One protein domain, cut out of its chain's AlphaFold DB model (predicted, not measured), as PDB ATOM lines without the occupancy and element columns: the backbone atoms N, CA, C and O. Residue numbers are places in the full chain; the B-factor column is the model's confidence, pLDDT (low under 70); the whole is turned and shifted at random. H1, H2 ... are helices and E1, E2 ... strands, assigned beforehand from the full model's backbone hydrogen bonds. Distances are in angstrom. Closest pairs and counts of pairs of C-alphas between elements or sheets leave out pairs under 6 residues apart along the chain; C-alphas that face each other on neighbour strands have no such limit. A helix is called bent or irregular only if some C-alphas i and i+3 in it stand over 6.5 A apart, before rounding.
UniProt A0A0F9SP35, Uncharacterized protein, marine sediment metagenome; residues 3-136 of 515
ATOM      1  N   PHE A   3     314.914 191.479 273.056       97.38
ATOM      2  CA  PHE A   3     315.525 191.098 271.785       97.38
ATOM      3  C   PHE A   3     314.477 191.153 270.675       97.38
ATOM      4  O   PHE A   3     313.328 190.763 270.899       97.38
ATOM      5  N   ARG A   4     314.880 191.627 269.498       97.88
ATOM      6  CA  ARG A   4     314.107 191.609 268.250       97.88
ATOM      7  C   ARG A   4     314.937 190.897 267.191       97.88
ATOM      8  O   ARG A   4     316.153 191.054 267.194       97.88
ATOM      9  N   ASP A   5     314.311 190.114 266.327       97.75
ATOM     10  CA  ASP A   5     315.003 189.392 265.254       97.75
ATOM     11  C   ASP A   5     314.118 189.464 264.012       97.75
ATOM     12  O   ASP A   5     313.128 188.738 263.894       97.75
ATOM     13  N   ASN A   6     314.460 190.395 263.120       96.44
ATOM     14  CA  ASN A   6     313.675 190.670 261.921       96.44
ATOM     15  C   ASN A   6     313.598 189.442 261.001       96.44
ATOM     16  O   ASN A   6     312.565 189.234 260.363       96.44
ATOM     17  N   ASP A   7     314.639 188.600 260.977       95.44
ATOM     18  CA  ASP A   7     314.652 187.381 260.169       95.44
ATOM     19  C   ASP A   7     313.602 186.392 260.678       95.44
ATOM     20  O   ASP A   7     312.866 185.817 259.881       95.44
ATOM     21  N   ILE A   8     313.486 186.226 262.001       97.00
ATOM     22  CA  ILE A   8     312.463 185.375 262.633       97.00
ATOM     23  C   ILE A   8     311.062 185.976 262.472       97.00
ATOM     24  O   ILE A   8     310.092 185.254 262.206       97.00
ATOM     25  N   ASP A   9     310.934 187.291 262.637       96.50
ATOM     26  CA  ASP A   9     309.646 187.979 262.579       96.50
ATOM     27  C   ASP A   9     309.001 187.842 261.190       96.50
ATOM     28  O   ASP A   9     307.787 187.637 261.103       96.50
ATOM     29  N   GLN A  10     309.804 187.809 260.123       96.19
ATOM     30  CA  GLN A  10     309.343 187.635 258.740       96.19
ATOM     31  C   GLN A  10     308.926 186.199 258.369       96.19
ATOM     32  O   GLN A  10     308.190 186.023 257.396       96.19
ATOM     33  N   LEU A  11     309.336 185.173 259.129       96.06
ATOM     34  CA  LEU A  11     309.018 183.771 258.817       96.06
ATOM     35  C   LEU A  11     307.515 183.493 258.902       96.06
ATOM     36  O   LEU A  11     306.876 183.781 259.917       96.06
ATOM     37  N   LYS A  12     306.929 182.862 257.886       94.94
ATOM     38  CA  LYS A  12     305.515 182.481 257.913       94.94
ATOM     39  C   LYS A  12     305.385 181.043 258.394       94.94
ATOM     40  O   LYS A  12     305.692 180.094 257.686       94.94
ATOM     41  N   LEU A  13     304.916 180.859 259.626       93.44
ATOM     42  CA  LEU A  13     304.789 179.528 260.239       93.44
ATOM     43  C   LEU A  13     303.543 178.758 259.764       93.44
ATOM     44  O   LEU A  13     303.010 177.933 260.496       93.44
ATOM     45  N   ASP A  14     303.084 179.050 258.549       91.81
ATOM     46  CA  ASP A  14     302.057 178.324 257.802       91.81
ATOM     47  C   ASP A  14     302.667 177.386 256.744       91.81
ATOM     48  O   ASP A  14     301.957 176.563 256.166       91.81
ATOM     49  N   ASN A  15     303.984 177.468 256.511       93.88
ATOM     50  CA  ASN A  15     304.703 176.619 255.573       93.88
ATOM     51  C   ASN A  15     305.868 175.872 256.239       93.88
ATOM     52  O   ASN A  15     306.488 176.325 257.204       93.88
ATOM     53  N   ILE A  16     306.168 174.690 255.694       94.38
ATOM     54  CA  ILE A  16     307.159 173.757 256.250       94.38
ATOM     55  C   ILE A  16     308.557 174.362 256.243       94.38
ATOM     56  O   ILE A  16     309.334 174.095 257.160       94.38
ATOM     57  N   ASN A  17     308.885 175.156 255.224       94.06
ATOM     58  CA  ASN A  17     310.239 175.653 255.045       94.06
ATOM     59  C   ASN A  17     310.608 176.664 256.125       94.06
ATOM     60  O   ASN A  17     311.604 176.476 256.818       94.06
ATOM     61  N   ASP A  18     309.769 177.673 256.328       95.56
ATOM     62  CA  ASP A  18     309.974 178.696 257.349       95.56
ATOM     63  C   ASP A  18     309.930 178.106 258.761       95.56
ATOM     64  O   ASP A  18     310.764 178.443 259.602       95.56
ATOM     65  N   PHE A  19     309.016 177.167 259.018       95.56
ATOM     66  CA  PHE A  19     308.954 176.467 260.300       95.56
ATOM     67  C   PHE A  19     310.202 175.619 260.566       95.56
ATOM     68  O   PHE A  19     310.795 175.688 261.643       95.56
ATOM     69  N   SER A  20     310.651 174.853 259.570       95.38
ATOM     70  CA  SER A  20     311.867 174.044 259.687       95.38
ATOM     71  C   SER A  20     313.104 174.923 259.837       95.38
ATOM     72  O   SER A  20     313.973 174.601 260.643       95.38
ATOM     73  N   LYS A  21     313.173 176.054 259.122       95.75
ATOM     74  CA  LYS A  21     314.238 177.055 259.262       95.75
ATOM     75  C   LYS A  21     314.250 177.645 260.671       95.75
ATOM     76  O   LYS A  21     315.310 177.688 261.290       95.75
ATOM     77  N   LEU A  22     313.093 178.026 261.214       96.38
ATOM     78  CA  LEU A  22     312.977 178.548 262.578       96.38
ATOM     79  C   LEU A  22     313.565 177.573 263.612       96.38
ATOM     80  O   LEU A  22     314.358 177.972 264.461       96.38
ATOM     81  N   ILE A  23     313.226 176.287 263.521       95.88
ATOM     82  CA  ILE A  23     313.729 175.283 264.466       95.88
ATOM     83  C   ILE A  23     315.200 174.937 264.198       95.88
ATOM     84  O   ILE A  23     316.039 175.034 265.091       95.88
ATOM     85  N   LEU A  24     315.544 174.535 262.976       94.69
ATOM     86  CA  LEU A  24     316.875 174.013 262.668       94.69
ATOM     87  C   LEU A  24     317.947 175.098 262.721       94.69
ATOM     88  O   LEU A  24     318.985 174.892 263.344       94.69
ATOM     89  N   HIS A  25     317.687 176.249 262.102       93.44
ATOM     90  CA  HIS A  25     318.664 177.326 262.003       93.44
ATOM     91  C   HIS A  25     318.660 178.216 263.246       93.44
ATOM     92  O   HIS A  25     319.703 178.385 263.872       93.44
ATOM     93  N   HIS A  26     317.502 178.740 263.657       95.12
ATOM     94  CA  HIS A  26     317.467 179.751 264.721       95.12
ATOM     95  C   HIS A  26     317.476 179.170 266.146       95.12
ATOM     96  O   HIS A  26     318.017 179.815 267.044       95.12
ATOM     97  N   LEU A  27     316.910 177.976 266.375       95.56
ATOM     98  CA  LEU A  27     316.948 177.315 267.689       95.56
ATOM     99  C   LEU A  27     318.143 176.363 267.827       95.56
ATOM    100  O   LEU A  27     318.871 176.448 268.810       95.56
ATOM    101  N   CYS A  28     318.352 175.458 266.869       93.69
ATOM    102  CA  CYS A  28     319.398 174.434 266.974       93.69
ATOM    103  C   CYS A  28     320.752 174.867 266.405       93.69
ATOM    104  O   CYS A  28     321.745 174.183 266.627       93.69
ATOM    105  N   GLY A  29     320.813 175.965 265.656       89.56
ATOM    106  CA  GLY A  29     322.062 176.452 265.093       89.56
ATOM    107  C   GLY A  29     322.661 175.637 263.961       89.56
ATOM    108  O   GLY A  29     323.874 175.669 263.758       89.56
ATOM    109  N   LYS A  30     321.831 174.875 263.254       88.69
ATOM    110  CA  LYS A  30     322.245 174.016 262.146       88.69
ATOM    111  C   LYS A  30     321.938 174.669 260.808       88.69
ATOM    112  O   LYS A  30     321.032 175.490 260.679       88.69
ATOM    113  N   GLU A  31     322.682 174.275 259.782       85.25
ATOM    114  CA  GLU A  31     322.346 174.659 258.414       85.25
ATOM    115  C   GLU A  31     320.996 174.051 258.029       85.25
ATOM    116  O   GLU A  31     320.764 172.849 258.182       85.25
ATOM    117  N   TYR A  32     320.092 174.897 257.543       84.00
ATOM    118  CA  TYR A  32     318.808 174.455 257.028       84.00
ATOM    119  C   TYR A  32     318.943 174.108 255.542       84.00
ATOM    120  O   TYR A  32     319.287 174.965 254.731       84.00
ATOM    121  N   ASN A  33     318.646 172.856 255.182       84.31
ATOM    122  CA  ASN A  33     318.570 172.410 253.793       84.31
ATOM    123  C   ASN A  33     317.141 171.923 253.470       84.31
ATOM    124  O   ASN A  33     316.766 170.833 253.920       84.31
ATOM    125  N   PRO A  34     316.354 172.672 252.668       73.12
ATOM    126  CA  PRO A  34     314.983 172.304 252.303       73.12
ATOM    127  C   PRO A  34     314.859 170.934 251.621       73.12
ATOM    128  O   PRO A  34     313.838 170.262 251.751       73.12
ATOM    129  N   VAL A  35     315.904 170.500 250.909       66.19
ATOM    130  CA  VAL A  35     315.916 169.262 250.109       66.19
ATOM    131  C   VAL A  35     316.045 168.007 250.991       66.19
ATOM    132  O   VAL A  35     315.859 166.890 250.520       66.19
ATOM    133  N   SER A  36     316.329 168.166 252.286       76.44
ATOM    134  CA  SER A  36     316.659 167.054 253.190       76.44
ATOM    135  C   SER A  36     315.463 166.322 253.822       76.44
ATOM    136  O   SER A  36     315.665 165.308 254.492       76.44
ATOM    137  N   LEU A  37     314.229 166.803 253.638       83.44
ATOM    138  CA  LEU A  37     313.033 166.188 254.227       83.44
ATOM    139  C   LEU A  37     312.361 165.221 253.245       83.44
ATOM    140  O   LEU A  37     311.951 165.627 252.157       83.44
ATOM    141  N   ASP A  38     312.193 163.958 253.646       89.56
ATOM    142  CA  ASP A  38     311.409 162.987 252.881       89.56
ATOM    143  C   ASP A  38     309.900 163.307 252.906       89.56
ATOM    144  O   ASP A  38     309.395 164.007 253.788       89.56
ATOM    145  N   GLU A  39     309.165 162.778 251.927       90.31
ATOM    146  CA  GLU A  39     307.736 163.058 251.736       90.31
ATOM    147  C   GLU A  39     306.860 162.662 252.935       90.31
ATOM    148  O   GLU A  39     305.852 163.318 253.204       90.31
ATOM    149  N   ASN A  40     307.231 161.629 253.699       92.19
ATOM    150  CA  ASN A  40     306.452 161.238 254.874       92.19
ATOM    151  C   ASN A  40     306.621 162.259 256.002       92.19
ATOM    152  O   ASN A  40     305.642 162.648 256.641       92.19
ATOM    153  N   ARG A  41     307.846 162.749 256.216       91.50
ATOM    154  CA  ARG A  41     308.106 163.816 257.193       91.50
ATOM    155  C   ARG A  41     307.412 165.116 256.826       91.50
ATOM    156  O   ARG A  41     306.855 165.753 257.715       91.50
ATOM    157  N   LYS A  42     307.389 165.484 255.539       92.69
ATOM    158  CA  LYS A  42     306.647 166.667 255.074       92.69
ATOM    159  C   LYS A  42     305.171 166.579 255.456       92.69
ATOM    160  O   LYS A  42     304.681 167.482 256.121       92.69
ATOM    161  N   LYS A  43     304.506 165.454 255.174       94.19
ATOM    162  CA  LYS A  43     303.097 165.232 255.559       94.19
ATOM    163  C   LYS A  43     302.863 165.341 257.067       94.19
ATOM    164  O   LYS A  43     301.856 165.895 257.506       94.19
ATOM    165  N   HIS A  44     303.780 164.819 257.883       95.06
ATOM    166  CA  HIS A  44     303.683 164.963 259.338       95.06
ATOM    167  C   HIS A  44     303.844 166.423 259.780       95.06
ATOM    168  O   HIS A  44     303.084 166.884 260.630       95.06
ATOM    169  N   LEU A  45     304.779 167.168 259.184       94.12
ATOM    170  CA  LEU A  45     304.972 168.588 259.474       94.12
ATOM    171  C   LEU A  45     303.782 169.440 259.012       94.12
ATOM    172  O   LEU A  45     303.386 170.339 259.741       94.12
ATOM    173  N   GLU A  46     303.143 169.134 257.880       94.25
ATOM    174  CA  GLU A  46     301.902 169.808 257.448       94.25
ATOM    175  C   GLU A  46     300.795 169.685 258.496       94.25
ATOM    176  O   GLU A  46     300.097 170.656 258.795       94.25
ATOM    177  N   LYS A  47     300.662 168.501 259.103       92.81
ATOM    178  CA  LYS A  47     299.718 168.290 260.201       92.81
ATOM    179  C   LYS A  47     300.078 169.145 261.418       92.81
ATOM    180  O   LYS A  47     299.207 169.829 261.945       92.81
ATOM    181  N   VAL A  48     301.354 169.166 261.812       92.81
ATOM    182  CA  VAL A  48     301.846 170.012 262.914       92.81
ATOM    183  C   VAL A  48     301.551 171.491 262.652       92.81
ATOM    184  O   VAL A  48     301.098 172.186 263.555       92.81
ATOM    185  N   LEU A  49     301.770 171.982 261.430       92.38
ATOM    186  CA  LEU A  49     301.494 173.375 261.066       92.38
ATOM    187  C   LEU A  49     300.009 173.707 261.149       92.38
ATOM    188  O   LEU A  49     299.644 174.781 261.626       92.38
ATOM    189  N   LYS A  50     299.142 172.782 260.727       89.50
ATOM    190  CA  LYS A  50     297.691 172.938 260.866       89.50
ATOM    191  C   LYS A  50     297.282 173.039 262.338       89.50
ATOM    192  O   LYS A  50     296.472 173.901 262.686       89.50
ATOM    193  N   ASP A  51     297.875 172.214 263.194       86.50
ATOM    194  CA  ASP A  51     297.629 172.231 264.637       86.50
ATOM    195  C   ASP A  51     298.177 173.521 265.283       86.50
ATOM    196  O   ASP A  51     297.492 174.149 266.086       86.50
ATOM    197  N   LEU A  52     299.358 173.994 264.870       88.31
ATOM    198  CA  LEU A  52     299.946 175.260 265.332       88.31
ATOM    199  C   LEU A  52     299.131 176.484 264.880       88.31
ATOM    200  O   LEU A  52     299.016 177.460 265.618       88.31
ATOM    201  N   SER A  53     298.544 176.426 263.682       83.31
ATOM    202  CA  SER A  53     297.707 177.498 263.123       83.31
ATOM    203  C   SER A  53     296.343 177.601 263.809       83.31
ATOM    204  O   SER A  53     295.746 178.674 263.838       83.31
ATOM    205  N   SER A  54     295.835 176.486 264.338       78.62
ATOM    206  CA  SER A  54     294.505 176.389 264.956       78.62
ATOM    207  C   SER A  54     294.532 176.277 266.483       78.62
ATOM    208  O   SER A  54     293.478 176.329 267.117       78.62
ATOM    209  N   GLY A  55     295.714 176.148 267.086       85.12
ATOM    210  CA  GLY A  55     295.869 175.876 268.508       85.12
ATOM    211  C   GLY A  55     297.292 176.101 269.009       85.12
ATOM    212  O   GLY A  55     297.871 177.174 268.839       85.12
ATOM    213  N   TYR A  56     297.826 175.110 269.718       88.69
ATOM    214  CA  TYR A  56     299.100 175.216 270.415       88.69
ATOM    215  C   TYR A  56     299.823 173.872 270.522       88.69
ATOM    216  O   TYR A  56     299.197 172.814 270.520       88.69
ATOM    217  N   LEU A  57     301.146 173.928 270.681       92.00
ATOM    218  CA  LEU A  57     302.010 172.791 270.982       92.00
ATOM    219  C   LEU A  57     302.383 172.797 272.465       92.00
ATOM    220  O   LEU A  57     302.863 173.802 272.992       92.00
ATOM    221  N   ASN A  58     302.189 171.670 273.140       93.81
ATOM    222  CA  ASN A  58     302.733 171.447 274.477       93.81
ATOM    223  C   ASN A  58     304.180 170.912 274.417       93.81
ATOM    224  O   ASN A  58     304.756 170.718 273.345       93.81
ATOM    225  N   TYR A  59     304.777 170.672 275.583       95.44
ATOM    226  CA  TYR A  59     306.149 170.170 275.714       95.44
ATOM    227  C   TYR A  59     306.390 168.831 274.993       95.44
ATOM    228  O   TYR A  59     307.429 168.638 274.352       95.44
ATOM    229  N   GLU A  60     305.462 167.883 275.117       95.88
ATOM    230  CA  GLU A  60     305.552 166.564 274.496       95.88
ATOM    231  C   GLU A  60     305.509 166.680 272.969       95.88
ATOM    232  O   GLU A  60     306.427 166.211 272.296       95.88
ATOM    233  N   GLN A  61     304.518 167.400 272.439       95.31
ATOM    234  CA  GLN A  61     304.346 167.638 271.004       95.31
ATOM    235  C   GLN A  61     305.539 168.393 270.408       95.31
ATOM    236  O   GLN A  61     306.019 168.057 269.329       95.31
ATOM    237  N   PHE A  62     306.078 169.385 271.121       95.94
ATOM    238  CA  PHE A  62     307.264 170.104 270.661       95.94
ATOM    239  C   PHE A  62     308.485 169.179 270.534       95.94
ATOM    240  O   PHE A  62     309.246 169.272 269.574       95.94
ATOM    241  N   ASN A  63     308.657 168.228 271.457       96.62
ATOM    242  CA  ASN A  63     309.715 167.222 271.343       96.62
ATOM    243  C   ASN A  63     309.503 166.245 270.181       96.62
ATOM    244  O   ASN A  63     310.485 165.818 269.576       96.62
ATOM    245  N   GLU A  64     308.260 165.890 269.860       96.50
ATOM    246  CA  GLU A  64     307.953 165.085 268.671       96.50
ATOM    247  C   GLU A  64     308.365 165.822 267.390       96.50
ATOM    248  O   GLU A  64     309.003 165.232 266.519       96.50
ATOM    249  N   VAL A  65     308.104 167.133 267.314       95.31
ATOM    250  CA  VAL A  65     308.569 167.990 266.211       95.31
ATOM    251  C   VAL A  65     310.093 167.994 266.101       95.31
ATOM    252  O   VAL A  65     310.625 167.836 265.002       95.31
ATOM    253  N   LEU A  66     310.808 168.134 267.222       95.56
ATOM    254  CA  LEU A  66     312.273 168.074 267.221       95.56
ATOM    255  C   LEU A  66     312.773 166.743 266.644       95.56
ATOM    256  O   LEU A  66     313.664 166.745 265.797       95.56
ATOM    257  N   LEU A  67     312.163 165.618 267.026       95.12
ATOM    258  CA  LEU A  67     312.523 164.300 266.499       95.12
ATOM    259  C   LEU A  67     312.211 164.154 265.002       95.12
ATOM    260  O   LEU A  67     313.033 163.600 264.271       95.12
ATOM    261  N   LEU A  68     311.081 164.690 264.521       94.56
ATOM    262  CA  LEU A  68     310.757 164.730 263.084       94.56
ATOM    263  C   LEU A  68     311.830 165.472 262.273       94.56
ATOM    264  O   LEU A  68     312.122 165.101 261.136       94.56
ATOM    265  N   LEU A  69     312.451 166.485 262.881       93.44
ATOM    266  CA  LEU A  69     313.535 167.282 262.311       93.44
ATOM    267  C   LEU A  69     314.940 166.731 262.637       93.44
ATOM    268  O   LEU A  69     315.937 167.430 262.443       93.44
ATOM    269  N   ASN A  70     315.048 165.482 263.114       93.12
ATOM    270  CA  ASN A  70     316.301 164.831 263.530       93.12
ATOM    271  C   ASN A  70     317.093 165.614 264.600       93.12
ATOM    272  O   ASN A  70     318.326 165.624 264.596       93.12
ATOM    273  N   GLN A  71     316.399 166.296 265.509       93.81
ATOM    274  CA  GLN A  71     317.002 167.027 266.619       93.81
ATOM    275  C   GLN A  71     316.813 166.300 267.945       93.81
ATOM    276  O   GLN A  71     315.861 165.547 268.154       93.81
ATOM    277  N   ASN A  72     317.743 166.547 268.866       93.25
ATOM    278  CA  ASN A  72     317.639 166.046 270.227       93.25
ATOM    279  C   ASN A  72     316.434 166.674 270.933       93.25
ATOM    280  O   ASN A  72     316.170 167.867 270.779       93.25
ATOM    281  N   ARG A  73     315.763 165.868 271.760       96.06
ATOM    282  CA  ARG A  73     314.726 166.337 272.685       96.06
ATOM    283  C   ARG A  73     315.299 167.355 273.669       96.06
ATOM    284  O   ARG A  73     316.453 167.238 274.084       96.06
ATOM    285  N   ILE A  74     314.448 168.272 274.108       96.50
ATOM    286  CA  ILE A  74     314.740 169.233 275.169       96.50
ATOM    287  C   ILE A  74     314.094 168.822 276.499       96.50
ATOM    288  O   ILE A  74     313.099 168.091 276.544       96.50
ATOM    289  N   SER A  75     314.646 169.306 277.606       96.25
ATOM    290  CA  SER A  75     314.116 169.153 278.954       96.25
ATOM    291  C   SER A  75     312.891 170.045 279.144       96.25
ATOM    292  O   SER A  75     312.726 171.077 278.486       96.25
ATOM    293  N   ARG A  76     312.013 169.652 280.069       95.25
ATOM    294  CA  ARG A  76     310.845 170.462 280.430       95.25
ATOM    295  C   ARG A  76     311.257 171.814 281.021       95.25
ATOM    296  O   ARG A  76     310.579 172.809 280.794       95.25
ATOM    297  N   ASP A  77     312.388 171.859 281.719       95.00
ATOM    298  CA  ASP A  77     312.942 173.090 282.283       95.00
ATOM    299  C   ASP A  77     313.398 174.070 281.200       95.00
ATOM    300  O   ASP A  77     313.036 175.245 281.265       95.00
ATOM    301  N   PHE A  78     314.119 173.596 280.175       95.12
ATOM    302  CA  PHE A  78     314.484 174.420 279.020       95.12
ATOM    303  C   PHE A  78     313.235 174.965 278.331       95.12
ATOM    304  O   PHE A  78     313.131 176.167 278.081       95.12
ATOM    305  N   PHE A  79     312.261 174.087 278.077       95.62
ATOM    306  CA  PHE A  79     311.021 174.473 277.421       95.62
ATOM    307  C   PHE A  79     310.286 175.571 278.199       95.62
ATOM    308  O   PHE A  79     309.991 176.631 277.655       95.62
ATOM    309  N   ASN A  80     310.079 175.370 279.500       93.06
ATOM    310  CA  ASN A  80     309.385 176.333 280.353       93.06
ATOM    311  C   ASN A  80     310.128 177.670 280.485       93.06
ATOM    312  O   ASN A  80     309.492 178.707 280.668       93.06
ATOM    313  N   TYR A  81     311.461 177.666 280.405       92.75
ATOM    314  CA  TYR A  81     312.269 178.875 280.552       92.75
ATOM    315  C   TYR A  81     312.149 179.837 279.359       92.75
ATOM    316  O   TYR A  81     312.091 181.064 279.533       92.75
ATOM    317  N   PHE A  82     312.120 179.289 278.141       93.31
ATOM    318  CA  PHE A  82     312.073 180.077 276.906       93.31
ATOM    319  C   PHE A  82     310.657 180.241 276.348       93.31
ATOM    320  O   PHE A  82     310.360 181.282 275.767       93.31
ATOM    321  N   PHE A  83     309.765 179.281 276.588       91.62
ATOM    322  CA  PHE A  83     308.446 179.201 275.961       91.62
ATOM    323  C   PHE A  83     307.299 179.275 276.982       91.62
ATOM    324  O   PHE A  83     306.458 178.385 277.051       91.62
ATOM    325  N   LEU A  84     307.321 180.330 277.804       72.44
ATOM    326  CA  LEU A  84     306.367 180.695 278.869       72.44
ATOM    327  C   LEU A  84     305.030 179.912 278.875       72.44
ATOM    328  O   LEU A  84     304.284 179.932 277.902       72.44
ATOM    329  N   ASN A  85     304.682 179.332 280.032       70.81
ATOM    330  CA  ASN A  85     303.420 178.622 280.329       70.81
ATOM    331  C   ASN A  85     303.255 177.213 279.732       70.81
ATOM    332  O   ASN A  85     302.171 176.642 279.824       70.81
ATOM    333  N   GLY A  86     304.310 176.622 279.166       75.81
ATOM    334  CA  GLY A  86     304.279 175.224 278.719       75.81
ATOM    335  C   GLY A  86     303.390 174.979 277.491       75.81
ATOM    336  O   GLY A  86     303.101 173.826 277.166       75.81
ATOM    337  N   ILE A  87     302.964 176.052 276.823       82.94
ATOM    338  CA  ILE A  87     302.079 176.046 275.663       82.94
ATOM    339  C   ILE A  87     302.615 177.042 274.633       82.94
ATOM    340  O   ILE A  87     302.874 178.204 274.953       82.94
ATOM    341  N   VAL A  88     302.755 176.596 273.386       90.81
ATOM    342  CA  VAL A  88     303.427 177.351 272.326       90.81
ATOM    343  C   VAL A  88     302.542 177.502 271.099       90.81
ATOM    344  O   VAL A  88     302.160 176.515 270.483       90.81
ATOM    345  N   ASN A  89     302.250 178.743 270.720       92.38
ATOM    346  CA  ASN A  89     301.668 179.089 269.425       92.38
ATOM    347  C   ASN A  89     302.748 179.734 268.539       92.38
ATOM    348  O   ASN A  89     303.884 179.930 268.976       92.38
ATOM    349  N   SER A  90     302.409 180.088 267.300       92.38
ATOM    350  CA  SER A  90     303.353 180.698 266.353       92.38
ATOM    351  C   SER A  90     304.075 181.936 266.908       92.38
ATOM    352  O   SER A  90     305.279 182.091 266.715       92.38
ATOM    353  N   GLU A  91     303.368 182.809 267.628       92.50
ATOM    354  CA  GLU A  91     303.938 184.041 268.180       92.50
ATOM    355  C   GLU A  91     304.856 183.759 269.378       92.50
ATOM    356  O   GLU A  91     305.971 184.282 269.451       92.50
ATOM    357  N   THR A  92     304.423 182.911 270.315       93.38
ATOM    358  CA  THR A  92     305.236 182.565 271.489       93.38
ATOM    359  C   THR A  92     306.438 181.700 271.117       93.38
ATOM    360  O   THR A  92     307.482 181.832 271.756       93.38
ATOM    361  N   LEU A  93     306.348 180.899 270.048       94.81
ATOM    362  CA  LEU A  93     307.474 180.151 269.487       94.81
ATOM    363  C   LEU A  93     308.564 181.099 268.989       94.81
ATOM    364  O   LEU A  93     309.714 180.984 269.412       94.81
ATOM    365  N   LYS A  94     308.192 182.067 268.137       96.06
ATOM    366  CA  LYS A  94     309.119 183.087 267.631       96.06
ATOM    367  C   LYS A  94     309.768 183.852 268.776       96.06
ATOM    368  O   LYS A  94     310.988 183.869 268.876       96.06
ATOM    369  N   LYS A  95     308.970 184.396 269.702       95.31
ATOM    370  CA  LYS A  95     309.483 185.145 270.863       95.31
ATOM    371  C   LYS A  95     310.426 184.308 271.728       95.31
ATOM    372  O   LYS A  95     311.454 184.821 272.174       95.31
ATOM    373  N   GLY A  96     310.096 183.038 271.964       95.50
ATOM    374  CA  GLY A  96     310.930 182.129 272.745       95.50
ATOM    375  C   GLY A  96     312.273 181.840 272.076       95.50
ATOM    376  O   GLY A  96     313.309 181.916 272.738       95.50
ATOM    377  N   ILE A  97     312.276 181.604 270.759       96.94
ATOM    378  CA  ILE A  97     313.505 181.382 269.982       96.94
ATOM    379  C   ILE A  97     314.332 182.666 269.881       96.94
ATOM    380  O   ILE A  97     315.533 182.621 270.128       96.94
ATOM    381  N   THR A  98     313.715 183.822 269.630       97.38
ATOM    382  CA  THR A  98     314.395 185.129 269.642       97.38
ATOM    383  C   THR A  98     315.057 185.397 270.996       97.38
ATOM    384  O   THR A  98     316.226 185.783 271.057       97.38
ATOM    385  N   LYS A  99     314.354 185.126 272.107       95.81
ATOM    386  CA  LYS A  99     314.913 185.235 273.463       95.81
ATOM    387  C   LYS A  99     316.085 184.272 273.672       95.81
ATOM    388  O   LYS A  99     317.107 184.678 274.226       95.81
ATOM    389  N   PHE A 100     315.949 183.016 273.245       96.06
ATOM    390  CA  PHE A 100     317.015 182.018 273.325       96.06
ATOM    391  C   PHE A 100     318.256 182.453 272.540       96.06
ATOM    392  O   PHE A 100     319.351 182.479 273.100       96.06
ATOM    393  N   LYS A 101     318.089 182.860 271.278       95.94
ATOM    394  CA  LYS A 101     319.176 183.307 270.401       95.94
ATOM    395  C   LYS A 101     319.885 184.529 270.990       95.94
ATOM    396  O   LYS A 101     321.105 184.516 271.129       95.94
ATOM    397  N   GLY A 102     319.127 185.527 271.449       95.94
ATOM    398  CA  GLY A 102     319.674 186.722 272.096       95.94
ATOM    399  C   GLY A 102     320.511 186.406 273.338       95.94
ATOM    400  O   GLY A 102     321.656 186.845 273.450       95.94
ATOM    401  N   LEU A 103     319.983 185.578 274.245       95.19
ATOM    402  CA  LEU A 103     320.704 185.159 275.452       95.19
ATOM    403  C   LEU A 103     321.924 184.279 275.144       95.19
ATOM    404  O   LEU A 103     322.927 184.373 275.858       95.19
ATOM    405  N   SER A 104     321.858 183.465 274.089       94.19
ATOM    406  CA  SER A 104     322.966 182.626 273.622       94.19
ATOM    407  C   SER A 104     324.129 183.470 273.107       94.19
ATOM    408  O   SER A 104     325.267 183.264 273.528       94.19
ATOM    409  N   ILE A 105     323.852 184.467 272.259       94.25
ATOM    410  CA  ILE A 105     324.881 185.396 271.765       94.25
ATOM    411  C   ILE A 105     325.482 186.180 272.939       94.25
ATOM    412  O   ILE A 105     326.699 186.308 273.039       94.25
ATOM    413  N   LEU A 106     324.640 186.636 273.872       92.94
ATOM    414  CA  LEU A 106     325.067 187.416 275.032       92.94
ATOM    415  C   LEU A 106     326.015 186.664 275.979       92.94
ATOM    416  O   LEU A 106     326.905 187.279 276.567       92.94
ATOM    417  N   ASN A 107     325.815 185.353 276.158       90.12
ATOM    418  CA  ASN A 107     326.537 184.579 277.171       90.12
ATOM    419  C   ASN A 107     327.591 183.621 276.668       90.12
ATOM    420  O   ASN A 107     328.516 183.343 277.431       90.12
ATOM    421  N   PHE A 108     327.430 183.117 275.453       87.94
ATOM    422  CA  PHE A 108     328.251 182.031 274.936       87.94
ATOM    423  C   PHE A 108     328.822 182.328 273.563       87.94
ATOM    424  O   PHE A 108     329.652 181.561 273.108       87.94
ATOM    425  N   GLY A 109     328.359 183.371 272.864       87.44
ATOM    426  CA  GLY A 109     328.836 183.677 271.513       87.44
ATOM    427  C   GLY A 109     328.641 182.526 270.512       87.44
ATOM    428  O   GLY A 109     329.291 182.508 269.475       87.44
ATOM    429  N   ASN A 110     327.788 181.541 270.813       86.94
ATOM    430  CA  ASN A 110     327.549 180.372 269.968       86.94
ATOM    431  C   ASN A 110     326.196 179.738 270.301       86.94
ATOM    432  O   ASN A 110     325.998 179.186 271.384       86.94
ATOM    433  N   PHE A 111     325.257 179.792 269.363       87.06
ATOM    434  CA  PHE A 111     323.900 179.287 269.568       87.06
ATOM    435  C   PHE A 111     323.797 177.754 269.447       87.06
ATOM    436  O   PHE A 111     323.060 177.155 270.225       87.06
ATOM    437  N   ASN A 112     324.574 177.099 268.573       87.69
ATOM    438  CA  ASN A 112     324.583 175.631 268.444       87.69
ATOM    439  C   ASN A 112     325.100 174.963 269.732       87.69
ATOM    440  O   ASN A 112     324.432 174.122 270.328       87.69
ATOM    441  N   PHE A 113     326.246 175.434 270.236       86.50
ATOM    442  CA  PHE A 113     326.800 174.984 271.513       86.50
ATOM    443  C   PHE A 113     325.833 175.236 272.672       86.50
ATOM    444  O   PHE A 113     325.634 174.368 273.523       86.50
ATOM    445  N   THR A 114     325.198 176.414 272.694       90.19
ATOM    446  CA  THR A 114     324.208 176.731 273.727       90.19
ATOM    447  C   THR A 114     323.024 175.767 273.659       90.19
ATOM    448  O   THR A 114     322.601 175.254 274.691       90.19
ATOM    449  N   TYR A 115     322.507 175.444 272.472       92.94
ATOM    450  CA  TYR A 115     321.407 174.489 272.339       92.94
ATOM    451  C   TYR A 115     321.806 173.097 272.843       92.94
ATOM    452  O   TYR A 115     321.131 172.534 273.709       92.94
ATOM    453  N   ASP A 116     322.928 172.559 272.368       90.00
ATOM    454  CA  ASP A 116     323.387 171.216 272.737       90.00
ATOM    455  C   ASP A 116     323.638 171.081 274.243       90.00
ATOM    456  O   ASP A 116     323.261 170.077 274.855       90.00
ATOM    457  N   ARG A 117     324.209 172.118 274.863       88.50
ATOM    458  CA  ARG A 117     324.504 172.142 276.296       88.50
ATOM    459  C   ARG A 117     323.251 172.337 277.150       88.50
ATOM    460  O   ARG A 117     323.066 171.615 278.128       88.50
ATOM    461  N   PHE A 118     322.399 173.303 276.812       90.69
ATOM    462  CA  PHE A 118     321.299 173.737 277.680       90.69
ATOM    463  C   PHE A 118     320.002 172.969 277.457       90.69
ATOM    464  O   PHE A 118     319.192 172.886 278.380       90.69
ATOM    465  N   SER A 119     319.816 172.355 276.287       93.44
ATOM    466  CA  SER A 119     318.615 171.575 275.967       93.44
ATOM    467  C   SER A 119     318.310 170.492 276.999       93.44
ATOM    468  O   SER A 119     317.152 170.135 277.158       93.44
ATOM    469  N   LYS A 120     319.303 169.980 277.733       93.06
ATOM    470  CA  LYS A 120     319.131 168.913 278.736       93.06
ATOM    471  C   LYS A 120     319.298 169.387 280.182       93.06
ATOM    472  O   LYS A 120     319.149 168.583 281.100       93.06
ATOM    473  N   MET A 121     319.616 170.662 280.395       93.25
ATOM    474  CA  MET A 121     319.890 171.201 281.726       93.25
ATOM    475  C   MET A 121     318.627 171.329 282.574       93.25
ATOM    476  O   MET A 121     317.507 171.432 282.058       93.25
ATOM    477  N   LYS A 122     318.837 171.331 283.894       94.00
ATOM    478  CA  LYS A 122     317.804 171.646 284.879       94.00
ATOM    479  C   LYS A 122     317.633 173.156 285.002       94.00
ATOM    480  O   LYS A 122     318.564 173.919 284.745       94.00
ATOM    481  N   LYS A 123     316.465 173.586 285.478       91.75
ATOM    482  CA  LYS A 123     316.116 175.008 285.634       91.75
ATOM    483  C   LYS A 123     317.170 175.804 286.411       91.75
ATOM    484  O   LYS A 123     317.541 176.887 285.975       91.75
ATOM    485  N   TYR A 124     317.674 175.250 287.514       92.69
ATOM    486  CA  TYR A 124     318.689 175.900 288.348       92.69
ATOM    487  C   TYR A 124     319.969 176.235 287.567       92.69
ATOM    488  O   TYR A 124     320.500 177.336 287.688       92.69
ATOM    489  N   ASP A 125     320.435 175.318 286.715       91.62
ATOM    490  CA  ASP A 125     321.631 175.544 285.904       91.62
ATOM    491  C   ASP A 125     321.363 176.608 284.835       91.62
ATOM    492  O   ASP A 125     322.157 177.526 284.666       91.62
ATOM    493  N   ILE A 126     320.202 176.556 284.175       92.12
ATOM    494  CA  ILE A 126     319.778 177.575 283.202       92.12
ATOM    495  C   ILE A 126     319.733 178.967 283.862       92.12
ATOM    496  O   ILE A 126     320.253 179.938 283.309       92.12
ATOM    497  N   GLU A 127     319.162 179.070 285.063       92.06
ATOM    498  CA  GLU A 127     319.097 180.311 285.843       92.06
ATOM    499  C   GLU A 127     320.472 180.798 286.300       92.06
ATOM    500  O   GLU A 127     320.711 182.003 286.304       92.06
ATOM    501  N   LYS A 128     321.412 179.901 286.602       91.19
ATOM    502  CA  LYS A 128     322.788 180.285 286.938       91.19
ATOM    503  C   LYS A 128     323.477 181.040 285.796       91.19
ATOM    504  O   LYS A 128     324.221 181.979 286.061       91.19
ATOM    505  N   TYR A 129     323.235 180.651 284.542       89.50
ATOM    506  CA  TYR A 129     323.871 181.284 283.379       89.50
ATOM    507  C   TYR A 129     323.080 182.477 282.826       89.50
ATOM    508  O   TYR A 129     323.664 183.505 282.490       89.50
ATOM    509  N   PHE A 130     321.754 182.362 282.727       91.06
ATOM    510  CA  PHE A 130     320.912 183.382 282.092       91.06
ATOM    511  C   PHE A 130     320.129 184.251 283.076       91.06
ATOM    512  O   PHE A 130     319.624 185.309 282.691       91.06
ATOM    513  N   GLY A 131     320.000 183.822 284.333       87.06
ATOM    514  CA  GLY A 131     319.143 184.462 285.330       87.06
ATOM    515  C   GLY A 131     319.505 185.920 285.562       87.06
ATOM    516  O   GLY A 131     318.604 186.753 285.629       87.06
ATOM    517  N   ILE A 132     320.802 186.244 285.552       88.12
ATOM    518  CA  ILE A 132     321.270 187.619 285.745       88.12
ATOM    519  C   ILE A 132     320.710 188.589 284.702       88.12
ATOM    520  O   ILE A 132     320.462 189.723 285.068       88.12
ATOM    521  N   TYR A 133     320.423 188.160 283.464       90.75
ATOM    522  CA  TYR A 133     319.878 189.013 282.386       90.75
ATOM    523  C   TYR A 133     318.343 189.016 282.315       90.75
ATOM    524  O   TYR A 133     317.741 189.838 281.610       90.75
ATOM    525  N   ASN A 134     317.712 188.078 283.027       88.44
ATOM    526  CA  ASN A 134     316.260 187.924 283.119       88.44
ATOM    527  C   ASN A 134     315.664 188.581 284.370       88.44
ATOM    528  O   ASN A 134     314.436 188.638 284.496       88.44
ATOM    529  N   LEU A 135     316.504 189.115 285.267       92.25
ATOM    530  CA  LEU A 135     316.051 189.997 286.338       92.25
ATOM    531  C   LEU A 135     315.280 191.177 285.740       92.25
ATOM    532  O   LEU A 135     315.733 191.817 284.788       92.25
ATOM    533  N   GLN A 136     314.097 191.434 286.298       94.00
ATOM    534  CA  GLN A 136     313.238 192.520 285.843       94.00
ATOM    535  C   GLN A 136     313.875 193.876 286.178       94.00
ATOM    536  O   GLN A 136     314.425 194.011 287.278       94.00
TER     537      GLN A 136
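What this domain is: This is residues 3 to 136 of the 515 residues of an uncharacterized protein of marine sediment metagenome (UniProt A0A0F9SP35). The longest helix, H6, runs with H2 along the middle of an elongated cluster of helices, with the hairpin of H3 and H4 toward one end and H8 at the other. H5 and H8 lie side by side, both about perpendicular to H6, H7 makes a corner with H6 at their tight link, and the short E1 and H1 lie near H6, E1 close to Gly 102 and H1 close to Lys 94. The printed part has 134 residues, with one named strand and eight named helices in the order E1, H1, H2, H3, H4, H5, H6, H7, H8; it is mostly helix. It is compact, with a radius of gyration of the C-alphas of 14.2 A, and spans 43 by 27 by 26 A.

How they stand to each other: The hub is H6, residues 90 to 108, which touches five other helices. H2, residues 16 to 27, touches it with residues 22 to 27 alone, at a shallow tilt of 28 degrees, the same way; the closest C-alphas, of Leu 27 and Ile 97, are 5.8 A apart. H5, residues 76 to 82, touches H6 about perpendicular, at 88 degrees, closest at the C-alphas of Phe 82 and Gly 96, 4.8 A. H8, residues 123 to 134, touches H6 with residues 129 to 133 alone, closest at the C-alphas of Leu 103 and Phe 130, 6.9 A. H8 touches H5 with residues 123 to 126 alone, at a shallow tilt of 5 degrees, the same way; the C-alphas of Asp 77 and Lys 123 come closest, at 5.0 A. H7, residues 111 to 118, and H6 touch only at the corner, with the C-alphas of Ser 104 and Phe 111 closest at 5.3 A. H1, residues 6 to 10, and H6 only just touch, with 3 pairs of C-alphas within 8 A, the closest being those of Ile 8 and Lys 94, 6.4 A. H3, residues 39 to 54, touches H2 at residue 16 alone, about perpendicular at 84 degrees; the C-alphas of Ile 16 and Leu 45 are closest, at 6.5 A. H3 and H4, residues 59 to 68, form a helical hairpin, closest at the C-alphas of Arg 41 and Leu 68, 6.5 A. H4 and H6 are apart. Every O i to N i+4 pair is within hydrogen-bond range in H1 to H7, and 6 of 8 in H8.

Where its parts are: H6 is 26.4 A long from C-alpha 90 at (303.353, 180.698, 266.353), H3 23.0 A and H2 15.5 A. E1, residues 3 to 5, begins at (315.525, 191.098, 271.785) and pairs with no named strand. H8 is irregular, with C-alphas 129 and 132 7.2 A apart, and ends with C-alpha 134 at (316.260, 187.924, 283.119).

The domain as a whole: The C-alphas of Glu 39 and Gln 136, the two farthest apart, are 45.4 A apart. The printed part has no cut. The link from H2 to H3 is long, and residue 35 in it is under pLDDT 70.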